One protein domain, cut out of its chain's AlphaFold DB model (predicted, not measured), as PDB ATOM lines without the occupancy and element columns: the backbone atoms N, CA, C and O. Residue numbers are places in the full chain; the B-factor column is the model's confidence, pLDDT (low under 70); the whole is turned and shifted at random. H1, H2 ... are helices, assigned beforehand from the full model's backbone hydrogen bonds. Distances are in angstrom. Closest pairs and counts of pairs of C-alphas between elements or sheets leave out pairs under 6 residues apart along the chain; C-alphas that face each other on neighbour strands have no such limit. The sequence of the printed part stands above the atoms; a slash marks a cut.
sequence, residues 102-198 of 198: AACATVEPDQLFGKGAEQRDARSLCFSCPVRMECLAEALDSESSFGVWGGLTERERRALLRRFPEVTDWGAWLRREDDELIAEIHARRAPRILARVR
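What this domain is: This is residues 102 to 198 of the 198 residues of the protein "Transcriptional regulator WhiB" of Actinomyces urogenitalis DORA_12 (UniProt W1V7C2). Two groups of helices sit end to end: a small three-helix cluster, in which H1 and H2 pack on the two ends of the longest helix, H3, and a loose ring of five helices running H4, H6, H7, H8, H5 and back to H4. The ring is held by few contacts, and the long link of residues 142 to 153 folds back through the middle of the domain. The printed part has 97 residues with eight named helices, H1 to H8 in chain order, and no named strand; the class is all helix. It is compact, with a radius of gyration of the C-alphas of 12.6 A and spans of 35 by 25 by 23 A.

Where its parts are: The longest helix, H3, holds residues 117 to 128 and measures 18.0 A, from C-alpha 117 at (-53.930, -14.653, -19.418) to C-alpha 128 at (-54.438, -10.561, -36.973). Before it come H1, residues 103 to 106, which begins at C-alpha 103 at (-50.867, -4.316, -35.271), and H2, residues 109 to 113. After it come H4, residues 132 to 141, 14.4 A long, and H5, residues 154 to 163, 14.3 A. H6 holds residues 170 to 174, H7 residues 180 to 186 and H8 residues 193 to 196, ending at C-alpha 196 at (-43.416, -31.359, -32.234).

How they stand to each other: H3 touches H2 with residues 118 to 122 alone; the closest C-alphas, of Leu 112 and Ala 122, are 5.5 A apart. H3 touches H1 with residues 125 to 128 alone, closest at the C-alphas of Cys 104 and Leu 125, 7.0 A. H1 and H2 are only just apart, at 8.3 A. H3 and H4 are close but not clearly touching, with C-alphas 126 and 132 at 6.6 A, at a steep tilt of 62 degrees, opposite ways. H4 touches H6, with the closest C-alphas, of Ala 137 and Gly 171, at 4.9 A. H7 is close to H6 but not clearly touching, with C-alphas 174 and 182 at 6.3 A, and likewise to H8, with C-alphas 181 and 193 at 7.4 A. H8 touches H5, closest at the C-alphas of Glu 156 and Leu 194, 6.1 A. H5 and H4 are close but not clearly touching, with C-alphas 157 and 140 at 6.9 A. H3 and H5 are apart. In H4, H5, H6 and H7 every O i to N i+4 pair is within hydrogen-bond range; H3 has 6 of 8 and H2 0 of 1, with 2 of 2 O i to N i+3 pairs, while H1 and H8 are too short for an O i to N i+4 pair.

The domain as a whole: The C-alphas of Glu 108 and Asp 178, the two farthest apart, are 36.4 A from each other. The printed part has no cut, and the link from H4 to H5 is long. The mean pLDDT of the printed part is 87.9; residues 145 and 198 are under 70.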
ATOM      1  N   ALA A 102     -46.843  -3.150 -37.625       87.75
ATOM      2  CA  ALA A 102     -47.309  -4.161 -36.689       87.75
ATOM      3  C   ALA A 102     -48.593  -3.714 -35.980       87.75
ATOM      4  O   ALA A 102     -48.658  -2.642 -35.388       87.75
ATOM      5  N   ALA A 103     -49.603  -4.587 -35.960       88.06
ATOM      6  CA  ALA A 103     -50.867  -4.316 -35.271       88.06
ATOM      7  C   ALA A 103     -50.694  -4.126 -33.751       88.06
ATOM      8  O   ALA A 103     -51.521  -3.493 -33.109       88.06
ATOM      9  N   CYS A 104     -49.617  -4.666 -33.167       85.94
ATOM     10  CA  CYS A 104     -49.311  -4.505 -31.747       85.94
ATOM     11  C   CYS A 104     -48.753  -3.124 -31.385       85.94
ATOM     12  O   CYS A 104     -48.679  -2.820 -30.202       85.94
ATOM     13  N   ALA A 105     -48.394  -2.282 -32.360       85.56
ATOM     14  CA  ALA A 105     -47.870  -0.941 -32.095       85.56
ATOM     15  C   ALA A 105     -48.907   0.001 -31.451       85.56
ATOM     16  O   ALA A 105     -48.535   1.019 -30.880       85.56
ATOM     17  N   THR A 106     -50.201  -0.328 -31.529       82.50
ATOM     18  CA  THR A 106     -51.293   0.458 -30.927       82.50
ATOM     19  C   THR A 106     -51.655   0.013 -29.507       82.50
ATOM     20  O   THR A 106     -52.615   0.530 -28.941       82.50
ATOM     21  N   VAL A 107     -50.969  -0.992 -28.960       84.81
ATOM     22  CA  VAL A 107     -51.253  -1.579 -27.643       84.81
ATOM     23  C   VAL A 107     -50.107  -1.275 -26.687       84.81
ATOM     24  O   VAL A 107     -48.956  -1.171 -27.105       84.81
ATOM     25  N   GLU A 108     -50.423  -1.156 -25.398       83.12
ATOM     26  CA  GLU A 108     -49.425  -0.946 -24.351       83.12
ATOM     27  C   GLU A 108     -48.364  -2.064 -24.351       83.12
ATOM     28  O   GLU A 108     -48.719  -3.252 -24.357       83.12
ATOM     29  N   PRO A 109     -47.066  -1.717 -24.296       80.38
ATOM     30  CA  PRO A 109     -45.977  -2.686 -24.402       80.38
ATOM     31  C   PRO A 109     -46.023  -3.741 -23.291       80.38
ATOM     32  O   PRO A 109     -45.713  -4.905 -23.544       80.38
ATOM     33  N   ASP A 110     -46.486  -3.379 -22.093       82.56
ATOM     34  CA  ASP A 110     -46.576  -4.280 -20.937       82.56
ATOM     35  C   ASP A 110     -47.478  -5.496 -21.198       82.56
ATOM     36  O   ASP A 110     -47.196  -6.595 -20.712       82.56
ATOM     37  N   GLN A 111     -48.508  -5.356 -22.042       82.38
ATOM     38  CA  GLN A 111     -49.402  -6.469 -22.384       82.38
ATOM     39  C   GLN A 111     -48.688  -7.569 -23.184       82.38
ATOM     40  O   GLN A 111     -49.063  -8.740 -23.101       82.38
ATOM     41  N   LEU A 112     -47.625  -7.231 -23.922       82.06
ATOM     42  CA  LEU A 112     -46.841  -8.189 -24.713       82.06
ATOM     43  C   LEU A 112     -45.881  -9.026 -23.852       82.06
ATOM     44  O   LEU A 112     -45.484 -10.129 -24.251       82.06
ATOM     45  N   PHE A 113     -45.524  -8.515 -22.671       83.25
ATOM     46  CA  PHE A 113     -44.629  -9.157 -21.702       83.25
ATOM     47  C   PHE A 113     -45.370  -9.779 -20.510       83.25
ATOM     48  O   PHE A 113     -44.740 -10.388 -19.638       83.25
ATOM     49  N   GLY A 114     -46.698  -9.665 -20.497       80.62
ATOM     50  CA  GLY A 114     -47.575 -10.214 -19.475       80.62
ATOM     51  C   GLY A 114     -47.504 -11.738 -19.327       80.62
ATOM     52  O   GLY A 114     -46.993 -12.474 -20.181       80.62
ATOM     53  N   LYS A 115     -48.031 -12.245 -18.209       82.75
ATOM     54  CA  LYS A 115     -47.993 -13.681 -17.862       82.75
ATOM     55  C   LYS A 115     -49.389 -14.298 -17.899       82.75
ATOM     56  O   LYS A 115     -50.383 -13.683 -17.537       82.75
ATOM     57  N   GLY A 116     -49.469 -15.574 -18.279       84.94
ATOM     58  CA  GLY A 116     -50.709 -16.347 -18.179       84.94
ATOM     59  C   GLY A 116     -51.802 -15.864 -19.135       84.94
ATOM     60  O   GLY A 116     -51.767 -16.204 -20.316       84.94
ATOM     61  N   ALA A 117     -52.800 -15.138 -18.621       84.75
ATOM     62  CA  ALA A 117     -53.930 -14.653 -19.418       84.75
ATOM     63  C   ALA A 117     -53.497 -13.585 -20.433       84.75
ATOM     64  O   ALA A 117     -53.760 -13.758 -21.618       84.75
ATOM     65  N   GLU A 118     -52.712 -12.599 -19.998       85.94
ATOM     66  CA  GLU A 118     -52.188 -11.517 -20.846       85.94
ATOM     67  C   GLU A 118     -51.370 -12.064 -22.026       85.94
ATOM     68  O   GLU A 118     -51.491 -11.609 -23.159       85.94
ATOM     69  N   GLN A 119     -50.611 -13.141 -21.795       87.56
ATOM     70  CA  GLN A 119     -49.855 -13.816 -22.850       87.56
ATOM     71  C   GLN A 119     -50.764 -14.437 -23.927       87.56
ATOM     72  O   GLN A 119     -50.392 -14.484 -25.102       87.56
ATOM     73  N   ARG A 120     -51.944 -14.947 -23.549       87.62
ATOM     74  CA  ARG A 120     -52.923 -15.494 -24.506       87.62
ATOM     75  C   ARG A 120     -53.594 -14.386 -25.310       87.62
ATOM     76  O   ARG A 120     -53.828 -14.580 -26.504       87.62
ATOM     77  N   ASP A 121     -53.844 -13.246 -24.681       88.50
ATOM     78  CA  ASP A 121     -54.451 -12.087 -25.331       88.50
ATOM     79  C   ASP A 121     -53.476 -11.475 -26.346       88.50
ATOM     80  O   ASP A 121     -53.812 -11.344 -27.527       88.50
ATOM     81  N   ALA A 122     -52.215 -11.268 -25.947       89.44
ATOM     82  CA  ALA A 122     -51.139 -10.845 -26.845       89.44
ATOM     83  C   ALA A 122     -50.960 -11.812 -28.028       89.44
ATOM     84  O   ALA A 122     -50.835 -11.393 -29.180       89.44
ATOM     85  N   ARG A 123     -51.013 -13.128 -27.773       89.56
ATOM     86  CA  ARG A 123     -50.928 -14.144 -28.834       89.56
ATOM     87  C   ARG A 123     -52.083 -14.035 -29.827       89.56
ATOM     88  O   ARG A 123     -51.860 -14.175 -31.027       89.56
ATOM     89  N   SER A 124     -53.295 -13.788 -29.336       89.50
ATOM     90  CA  SER A 124     -54.487 -13.642 -30.175       89.50
ATOM     91  C   SER A 124     -54.357 -12.440 -31.111       89.50
ATOM     92  O   SER A 124     -54.633 -12.560 -32.305       89.50
ATOM     93  N   LEU A 125     -53.821 -11.328 -30.603       90.00
ATOM     94  CA  LEU A 125     -53.540 -10.126 -31.387       90.00
ATOM     95  C   LEU A 125     -52.483 -10.359 -32.480       90.00
ATOM     96  O   LEU A 125     -52.600  -9.835 -33.591       90.00
ATOM     97  N   CYS A 126     -51.474 -11.195 -32.221       91.25
ATOM     98  CA  CYS A 126     -50.483 -11.535 -33.242       91.25
ATOM     99  C   CYS A 126     -51.094 -12.244 -34.465       91.25
ATOM    100  O   CYS A 126     -50.550 -12.112 -35.561       91.25
ATOM    101  N   PHE A 127     -52.207 -12.978 -34.334       90.62
ATOM    102  CA  PHE A 127     -52.799 -13.705 -35.468       90.62
ATOM    103  C   PHE A 127     -53.520 -12.809 -36.479       90.62
ATOM    104  O   PHE A 127     -53.658 -13.210 -37.637       90.62
ATOM    105  N   SER A 128     -53.920 -11.600 -36.075       89.81
ATOM    106  CA  SER A 128     -54.438 -10.561 -36.973       89.81
ATOM    107  C   SER A 128     -53.346  -9.687 -37.597       89.81
ATOM    108  O   SER A 128     -53.637  -8.908 -38.500       89.81
ATOM    109  N   CYS A 129     -52.095  -9.802 -37.141       91.44
ATOM    110  CA  CYS A 129     -50.999  -8.960 -37.611       91.44
ATOM    111  C   CYS A 129     -50.515  -9.385 -39.015       91.44
ATOM    112  O   CYS A 129     -50.247 -10.574 -39.223       91.44
ATOM    113  N   PRO A 130     -50.355  -8.447 -39.972       90.31
ATOM    114  CA  PRO A 130     -49.866  -8.764 -41.316       90.31
ATOM    115  C   PRO A 130     -48.370  -9.114 -41.345       90.31
ATOM    116  O   PRO A 130     -47.977  -9.977 -42.117       90.31
ATOM    117  N   VAL A 131     -47.554  -8.497 -40.482       92.44
ATOM    118  CA  VAL A 131     -46.082  -8.651 -40.442       92.44
ATOM    119  C   VAL A 131     -45.616  -9.747 -39.474       92.44
ATOM    120  O   VAL A 131     -44.574  -9.651 -38.824       92.44
ATOM    121  N   ARG A 132     -46.445 -10.780 -39.278       91.94
ATOM    122  CA  ARG A 132     -46.211 -11.799 -38.246       91.94
ATOM    123  C   ARG A 132     -44.930 -12.598 -38.497       91.94
ATOM    124  O   ARG A 132     -44.250 -12.953 -37.538       91.94
ATOM    125  N   MET A 133     -44.629 -12.884 -39.761       91.50
ATOM    126  CA  MET A 133     -43.503 -13.740 -40.140       91.50
ATOM    127  C   MET A 133     -42.177 -12.995 -40.039       91.50
ATOM    128  O   MET A 133     -41.214 -13.545 -39.518       91.50
ATOM    129  N   GLU A 134     -42.154 -11.732 -40.454       90.56
ATOM    130  CA  GLU A 134     -41.009 -10.834 -40.317       90.56
ATOM    131  C   GLU A 134     -40.693 -10.589 -38.838       90.56
ATOM    132  O   GLU A 134     -39.550 -10.735 -38.416       90.56
ATOM    133  N   CYS A 135     -41.729 -10.344 -38.027       91.56
ATOM    134  CA  CYS A 135     -41.603 -10.213 -36.577       91.56
ATOM    135  C   CYS A 135     -41.021 -11.471 -35.922       91.56
ATOM    136  O   CYS A 135     -40.210 -11.379 -35.000       91.56
ATOM    137  N   LEU A 136     -41.435 -12.655 -36.384       92.50
ATOM    138  CA  LEU A 136     -40.911 -13.909 -35.861       92.50
ATOM    139  C   LEU A 136     -39.460 -14.150 -36.287       92.50
ATOM    140  O   LEU A 136     -38.674 -14.598 -35.456       92.50
ATOM    141  N   ALA A 137     -39.121 -13.864 -37.546       92.38
ATOM    142  CA  ALA A 137     -37.765 -14.002 -38.065       92.38
ATOM    143  C   ALA A 137     -36.788 -13.155 -37.243       92.38
ATOM    144  O   ALA A 137     -35.866 -13.707 -36.650       92.38
ATOM    145  N   GLU A 138     -37.085 -11.863 -37.064       89.88
ATOM    146  CA  GLU A 138     -36.252 -10.961 -36.258       89.88
ATOM    147  C   GLU A 138     -36.116 -11.448 -34.807       89.88
ATOM    148  O   GLU A 138     -35.043 -11.389 -34.208       89.88
ATOM    149  N   ALA A 139     -37.196 -11.965 -34.213       92.25
ATOM    150  CA  ALA A 139     -37.156 -12.462 -32.839       92.25
ATOM    151  C   ALA A 139     -36.304 -13.734 -32.678       92.25
ATOM    152  O   ALA A 139     -35.798 -13.989 -31.583       92.25
ATOM    153  N   LEU A 140     -36.186 -14.546 -33.731       91.44
ATOM    154  CA  LEU A 140     -35.336 -15.736 -33.755       91.44
ATOM    155  C   LEU A 140     -33.881 -15.374 -34.075       91.44
ATOM    156  O   LEU A 140     -32.995 -15.880 -33.394       91.44
ATOM    157  N   ASP A 141     -33.650 -14.450 -35.012       89.38
ATOM    158  CA  ASP A 141     -32.315 -13.951 -35.378       89.38
ATOM    159  C   ASP A 141     -31.649 -13.188 -34.220       89.38
ATOM    160  O   ASP A 141     -30.459 -13.349 -33.960       89.38
ATOM    161  N   SER A 142     -32.419 -12.383 -33.480       86.25
ATOM    162  CA  SER A 142     -31.938 -11.647 -32.299       86.25
ATOM    163  C   SER A 142     -31.909 -12.483 -31.013       86.25
ATOM    164  O   SER A 142     -31.523 -11.976 -29.961       86.25
ATOM    165  N   GLU A 143     -32.365 -13.741 -31.069       83.44
ATOM    166  CA  GLU A 143     -32.547 -14.632 -29.914       83.44
ATOM    167  C   GLU A 143     -33.313 -13.982 -28.742       83.44
ATOM    168  O   GLU A 143     -33.078 -14.265 -27.560       83.44
ATOM    169  N   SER A 144     -34.265 -13.103 -29.064       79.31
ATOM    170  CA  SER A 144     -34.985 -12.294 -28.084       79.31
ATOM    171  C   SER A 144     -35.672 -13.158 -27.020       79.31
ATOM    172  O   SER A 144     -36.524 -14.013 -27.308       79.31
ATOM    173  N   SER A 145     -35.324 -12.910 -25.756       68.75
ATOM    174  CA  SER A 145     -35.585 -13.814 -24.633       68.75
ATOM    175  C   SER A 145     -36.866 -13.534 -23.849       68.75
ATOM    176  O   SER A 145     -37.189 -14.314 -22.969       68.75
ATOM    177  N   PHE A 146     -37.646 -12.495 -24.153       81.44
ATOM    178  CA  PHE A 146     -38.876 -12.193 -23.404       81.44
ATOM    179  C   PHE A 146     -40.049 -11.843 -24.325       81.44
ATOM    180  O   PHE A 146     -39.855 -11.459 -25.476       81.44
ATOM    181  N   GLY A 147     -41.276 -12.019 -23.827       87.62
ATOM    182  CA  GLY A 147     -42.510 -11.615 -24.513       87.62
ATOM    183  C   GLY A 147     -43.006 -12.545 -25.628       87.62
ATOM    184  O   GLY A 147     -42.407 -13.586 -25.950       87.62
ATOM    185  N   VAL A 148     -44.149 -12.164 -26.203       91.38
ATOM    186  CA  VAL A 148     -44.781 -12.825 -27.354       91.38
ATOM    187  C   VAL A 148     -44.335 -12.150 -28.649       91.38
ATOM    188  O   VAL A 148     -44.494 -10.947 -28.806       91.38
ATOM    189  N   TRP A 149     -43.820 -12.942 -29.588       91.56
ATOM    190  CA  TRP A 149     -43.339 -12.466 -30.887       91.56
ATOM    191  C   TRP A 149     -43.912 -13.346 -31.984       91.56
ATOM    192  O   TRP A 149     -43.864 -14.571 -31.867       91.56
ATOM    193  N   GLY A 150     -44.506 -12.750 -33.018       91.38
ATOM    194  CA  GLY A 150     -45.066 -13.502 -34.145       91.38
ATOM    195  C   GLY A 150     -46.099 -14.580 -33.766       91.38
ATOM    196  O   GLY A 150     -46.297 -15.535 -34.512       91.38
ATOM    197  N   GLY A 151     -46.746 -14.476 -32.598       91.12
ATOM    198  CA  GLY A 151     -47.669 -15.497 -32.077       91.12
ATOM    199  C   GLY A 151     -46.999 -16.690 -31.374       91.12
ATOM    200  O   GLY A 151     -47.685 -17.665 -31.043       91.12
ATOM    201  N   LEU A 152     -45.688 -16.618 -31.123       92.06
ATOM    202  CA  LEU A 152     -44.915 -17.588 -30.349       92.06
ATOM    203  C   LEU A 152     -44.459 -16.994 -29.016       92.06
ATOM    204  O   LEU A 152     -43.962 -15.869 -28.918       92.06
ATOM    205  N   THR A 153     -44.575 -17.813 -27.981       92.31
ATOM    206  CA  THR A 153     -44.035 -17.535 -26.654       92.31
ATOM    207  C   THR A 153     -42.528 -17.762 -26.620       92.31
ATOM    208  O   THR A 153     -41.970 -18.540 -27.396       92.31
ATOM    209  N   GLU A 154     -41.862 -17.146 -25.649       91.25
ATOM    210  CA  GLU A 154     -40.440 -17.365 -25.371       91.25
ATOM    211  C   GLU A 154     -40.075 -18.862 -25.295       91.25
ATOM    212  O   GLU A 154     -39.068 -19.301 -25.851       91.25
ATOM    213  N   ARG A 155     -40.900 -19.671 -24.617       90.06
ATOM    214  CA  ARG A 155     -40.636 -21.107 -24.440       90.06
ATOM    215  C   ARG A 155     -40.660 -21.864 -25.768       90.06
ATOM    216  O   ARG A 155     -39.865 -22.785 -25.946       90.06
ATOM    217  N   GLU A 156     -41.563 -21.488 -26.671       92.25
ATOM    218  CA  GLU A 156     -41.673 -22.064 -28.016       92.25
ATOM    219  C   GLU A 156     -40.483 -21.650 -28.891       92.25
ATOM    220  O   GLU A 156     -39.855 -22.522 -29.488       92.25
ATOM    221  N   ARG A 157     -40.097 -20.364 -28.892       93.12
ATOM    222  CA  ARG A 157     -38.913 -19.883 -29.634       93.12
ATOM    223  C   ARG A 157     -37.632 -20.573 -29.177       93.12
ATOM    224  O   ARG A 157     -36.890 -21.111 -29.990       93.12
ATOM    225  N   ARG A 158     -37.417 -20.673 -27.859       91.75
ATOM    226  CA  ARG A 158     -36.269 -21.406 -27.299       91.75
ATOM    227  C   ARG A 158     -36.273 -22.890 -27.671       91.75
ATOM    228  O   ARG A 158     -35.210 -23.496 -27.728       91.75
ATOM    229  N   ALA A 159     -37.440 -23.504 -27.873       92.12
ATOM    230  CA  ALA A 159     -37.508 -24.880 -28.353       92.12
ATOM    231  C   ALA A 159     -37.049 -24.986 -29.815       92.12
ATOM    232  O   ALA A 159     -36.258 -25.875 -30.114       92.12
ATOM    233  N   LEU A 160     -37.466 -24.056 -30.683       91.94
ATOM    234  CA  LEU A 160     -37.015 -23.994 -32.080       91.94
ATOM    235  C   LEU A 160     -35.498 -23.812 -32.185       91.94
ATOM    236  O   LEU A 160     -34.846 -24.621 -32.838       91.94
ATOM    237  N   LEU A 161     -34.933 -22.835 -31.466       91.62
ATOM    238  CA  LEU A 161     -33.488 -22.568 -31.466       91.62
ATOM    239  C   LEU A 161     -32.668 -23.792 -31.022       91.62
ATOM    240  O   LEU A 161     -31.626 -24.090 -31.592       91.62
ATOM    241  N   ARG A 162     -33.157 -24.557 -30.035       91.44
ATOM    242  CA  ARG A 162     -32.485 -25.797 -29.601       91.44
ATOM    243  C   ARG A 162     -32.594 -26.937 -30.609       91.44
ATOM    244  O   ARG A 162     -31.751 -27.829 -30.598       91.44
ATOM    245  N   ARG A 163     -33.659 -26.966 -31.408       91.00
ATOM    246  CA  ARG A 163     -33.942 -28.063 -32.342       91.00
ATOM    247  C   ARG A 163     -33.243 -27.903 -33.677       91.00
ATOM    248  O   ARG A 163     -32.940 -28.928 -34.288       91.00
ATOM    249  N   PHE A 164     -33.037 -26.656 -34.086       90.44
ATOM    250  CA  PHE A 164     -32.435 -26.272 -35.356       90.44
ATOM    251  C   PHE A 164     -31.238 -25.326 -35.134       90.44
ATOM    252  O   PHE A 164     -31.283 -24.171 -35.560       90.44
ATOM    253  N   PRO A 165     -30.171 -25.767 -34.440       90.38
ATOM    254  CA  PRO A 165     -28.964 -24.957 -34.251       90.38
ATOM    255  C   PRO A 165     -28.219 -24.645 -35.563       90.38
ATOM    256  O   PRO A 165     -27.351 -23.779 -35.584       90.38
ATOM    257  N   GLU A 166     -28.518 -25.363 -36.646       89.44
ATOM    258  CA  GLU A 166     -27.915 -25.187 -37.968       89.44
ATOM    259  C   GLU A 166     -28.500 -24.023 -38.782       89.44
ATOM    260  O   GLU A 166     -27.930 -23.648 -39.808       89.44
ATOM    261  N   VAL A 167     -29.640 -23.467 -38.368       90.19
ATOM    262  CA  VAL A 167     -30.330 -22.411 -39.116       90.19
ATOM    263  C   VAL A 167     -29.699 -21.057 -38.798       90.19
ATOM    264  O   VAL A 167     -29.767 -20.585 -37.668       90.19
ATOM    265  N   THR A 168     -29.100 -20.423 -39.811       85.88
ATOM    266  CA  THR A 168     -28.476 -19.090 -39.696       85.88
ATOM    267  C   THR A 168     -29.330 -17.950 -40.246       85.88
ATOM    268  O   THR A 168     -29.053 -16.800 -39.935       85.88
ATOM    269  N   ASP A 169     -30.318 -18.253 -41.093       89.06
ATOM    270  CA  ASP A 169     -31.268 -17.283 -41.655       89.06
ATOM    271  C   ASP A 169     -32.694 -17.778 -41.384       89.06
ATOM    272  O   ASP A 169     -33.232 -18.632 -42.107       89.06
ATOM    273  N   TRP A 170     -33.300 -17.259 -40.316       91.06
ATOM    274  CA  TRP A 170     -34.654 -17.640 -39.924       91.06
ATOM    275  C   TRP A 170     -35.713 -17.079 -40.873       91.06
ATOM    276  O   TRP A 170     -36.751 -17.715 -41.062       91.06
ATOM    277  N   GLY A 171     -35.450 -15.954 -41.540       89.81
ATOM    278  CA  GLY A 171     -36.339 -15.396 -42.558       89.81
ATOM    279  C   GLY A 171     -36.463 -16.303 -43.784       89.81
ATOM    280  O   GLY A 171     -37.570 -16.555 -44.269       89.81
ATOM    281  N   ALA A 172     -35.350 -16.846 -44.285       88.94
ATOM    282  CA  ALA A 172     -35.382 -17.854 -45.346       88.94
ATOM    283  C   ALA A 172     -35.978 -19.179 -44.869       88.94
ATOM    284  O   ALA A 172     -36.788 -19.758 -45.595       88.94
ATOM    285  N   TRP A 173     -35.634 -19.634 -43.660       91.88
ATOM    286  CA  TRP A 173     -36.193 -20.866 -43.102       91.88
ATOM    287  C   TRP A 173     -37.715 -20.790 -43.000       91.88
ATOM    288  O   TRP A 173     -38.394 -21.669 -43.511       91.88
ATOM    289  N   LEU A 174     -38.266 -19.703 -42.456       91.19
ATOM    290  CA  LEU A 174     -39.710 -19.517 -42.317       91.19
ATOM    291  C   LEU A 174     -40.447 -19.397 -43.656       91.19
ATOM    292  O   LEU A 174     -41.647 -19.629 -43.681       91.19
ATOM    293  N   ARG A 175     -39.789 -19.051 -44.766       89.06
ATOM    294  CA  ARG A 175     -40.431 -18.994 -46.097       89.06
ATOM    295  C   ARG A 175     -40.599 -20.362 -46.759       89.06
ATOM    296  O   ARG A 175     -41.235 -20.451 -47.805       89.06
ATOM    297  N   ARG A 176     -40.022 -21.414 -46.187       88.12
ATOM    298  CA  ARG A 176     -40.118 -22.774 -46.714       88.12
ATOM    299  C   ARG A 176     -41.517 -23.347 -46.497       88.12
ATOM    300  O   ARG A 176     -42.016 -23.358 -45.381       88.12
ATOM    301  N   GLU A 177     -42.137 -23.861 -47.551       79.00
ATOM    302  CA  GLU A 177     -43.477 -24.467 -47.481       79.00
ATOM    303  C   GLU A 177     -43.436 -26.000 -47.353       79.00
ATOM    304  O   GLU A 177     -44.473 -26.635 -47.179       79.00
ATOM    305  N   ASP A 178     -42.248 -26.611 -47.428       83.06
ATOM    306  CA  ASP A 178     -42.071 -28.066 -47.463       83.06
ATOM    307  C   ASP A 178     -42.173 -28.759 -46.092       83.06
ATOM    308  O   ASP A 178     -42.283 -29.983 -46.033       83.06
ATOM    309  N   ASP A 179     -42.172 -28.001 -44.992       87.81
ATOM    310  CA  ASP A 179     -42.231 -28.535 -43.628       87.81
ATOM    311  C   ASP A 179     -43.616 -28.325 -42.988       87.81
ATOM    312  O   ASP A 179     -44.153 -27.214 -42.944       87.81
ATOM    313  N   GLU A 180     -44.179 -29.393 -42.419       88.00
ATOM    314  CA  GLU A 180     -45.443 -29.371 -41.674       88.00
ATOM    315  C   GLU A 180     -45.395 -28.416 -40.466       88.00
ATOM    316  O   GLU A 180     -46.384 -27.747 -40.160       88.00
ATOM    317  N   LEU A 181     -44.245 -28.315 -39.789       88.81
ATOM    318  CA  LEU A 181     -44.045 -27.380 -38.681       88.81
ATOM    319  C   LEU A 181     -44.167 -25.935 -39.162       88.81
ATOM    320  O   LEU A 181     -44.786 -25.108 -38.489       88.81
ATOM    321  N   ILE A 182     -43.593 -25.630 -40.325       90.88
ATOM    322  CA  ILE A 182     -43.642 -24.285 -40.889       90.88
ATOM    323  C   ILE A 182     -45.074 -23.982 -41.328       90.88
ATOM    324  O   ILE A 182     -45.617 -22.952 -40.934       90.88
ATOM    325  N   ALA A 183     -45.755 -24.919 -41.993       90.12
ATOM    326  CA  ALA A 183     -47.177 -24.779 -42.308       90.12
ATOM    327  C   ALA A 183     -48.036 -24.492 -41.054       90.12
ATOM    328  O   ALA A 183     -48.952 -23.665 -41.093       90.12
ATOM    329  N   GLU A 184     -47.718 -25.106 -39.908       90.44
ATOM    330  CA  GLU A 184     -48.397 -24.823 -38.640       90.44
ATOM    331  C   GLU A 184     -48.089 -23.419 -38.088       90.44
ATOM    332  O   GLU A 184     -48.991 -22.767 -37.565       90.44
ATOM    333  N   ILE A 185     -46.853 -22.929 -38.225       91.62
ATOM    334  CA  ILE A 185     -46.453 -21.562 -37.830       91.62
ATOM    335  C   ILE A 185     -47.134 -20.504 -38.719       91.62
ATOM    336  O   ILE A 185     -47.553 -19.440 -38.242       91.62
ATOM    337  N   HIS A 186     -47.294 -20.792 -40.012       90.06
ATOM    338  CA  HIS A 186     -48.022 -19.937 -40.957       90.06
ATOM    339  C   HIS A 186     -49.529 -19.936 -40.712       90.06
ATOM    340  O   HIS A 186     -50.208 -18.934 -40.976       90.06
ATOM    341  N   ALA A 187     -50.070 -21.004 -40.127       88.81
ATOM    342  CA  ALA A 187     -51.472 -21.038 -39.747       88.81
ATOM    343  C   ALA A 187     -51.782 -19.905 -38.751       88.81
ATOM    344  O   ALA A 187     -51.050 -19.652 -37.797       88.81
ATOM    345  N   ARG A 188     -52.897 -19.191 -38.954       86.44
ATOM    346  CA  ARG A 188     -53.344 -18.094 -38.069       86.44
ATOM    347  C   ARG A 188     -53.971 -18.623 -36.766       86.44
ATOM    348  O   ARG A 188     -55.058 -18.209 -36.380       86.44
ATOM    349  N   ARG A 189     -53.313 -19.593 -36.126       88.12
ATOM    350  CA  ARG A 189     -53.723 -20.261 -34.882       88.12
ATOM    351  C   ARG A 189     -52.495 -20.541 -34.023       88.12
ATOM    352  O   ARG A 189     -51.388 -20.578 -34.536       88.12
ATOM    353  N   ALA A 190     -52.695 -20.803 -32.734       86.56
ATOM    354  CA  ALA A 190     -51.620 -21.198 -31.825       86.56
ATOM    355  C   ALA A 190     -50.969 -22.530 -32.254       86.56
ATOM    356  O   ALA A 190     -51.635 -23.564 -32.136       86.56
ATOM    357  N   PRO A 191     -49.703 -22.537 -32.725       86.12
ATOM    358  CA  PRO A 191     -49.028 -23.778 -33.087       86.12
ATOM    359  C   PRO A 191     -48.661 -24.609 -31.852       86.12
ATOM    360  O   PRO A 191     -48.380 -24.082 -30.771       86.12
ATOM    361  N   ARG A 192     -48.606 -25.932 -32.013       88.12
ATOM    362  CA  ARG A 192     -48.221 -26.908 -30.983       88.12
ATOM    363  C   ARG A 192     -46.731 -27.252 -31.054       88.12
ATOM    364  O   ARG A 192     -46.342 -28.412 -30.928       88.12
ATOM    365  N   ILE A 193     -45.876 -26.235 -31.170       88.50
ATOM    366  CA  ILE A 193     -44.417 -26.375 -31.362       88.50
ATOM    367  C   ILE A 193     -43.786 -27.267 -30.292       88.50
ATOM    368  O   ILE A 193     -43.011 -28.168 -30.593       88.50
ATOM    369  N   LEU A 194     -44.167 -27.074 -29.029       87.88
ATOM    370  CA  LEU A 194     -43.617 -27.848 -27.913       87.88
ATOM    371  C   LEU A 194     -43.972 -29.337 -27.955       87.88
ATOM    372  O   LEU A 194     -43.305 -30.121 -27.292       87.88
ATOM    373  N   ALA A 195     -45.025 -29.725 -28.677       87.62
ATOM    374  CA  ALA A 195     -45.353 -31.130 -28.893       87.62
ATOM    375  C   ALA A 195     -44.532 -31.730 -30.045       87.62
ATOM    376  O   ALA A 195     -44.218 -32.912 -30.006       87.62
ATOM    377  N   ARG A 196     -44.167 -30.919 -31.047       80.88
ATOM    378  CA  ARG A 196     -43.416 -31.359 -32.234       80.88
ATOM    379  C   ARG A 196     -41.903 -31.409 -32.011       80.88
ATOM    380  O   ARG A 196     -41.220 -32.199 -32.648       80.88
ATOM    381  N   VAL A 197     -41.401 -30.550 -31.126       82.44
ATOM    382  CA  VAL A 197     -39.967 -30.321 -30.882       82.44
ATOM    383  C   VAL A 197     -39.437 -31.089 -29.650       82.44
ATOM    384  O   VAL A 197     -38.274 -30.948 -29.278       82.44
ATOM    385  N   ARG A 198     -40.285 -31.886 -28.992       69.31
ATOM    386  CA  ARG A 198     -39.919 -32.659 -27.799       69.31
ATOM    387  C   ARG A 198     -39.245 -33.984 -28.130       69.31
ATOM    388  O   ARG A 198     -39.623 -34.587 -29.155       69.31
TER     389      ARG A 198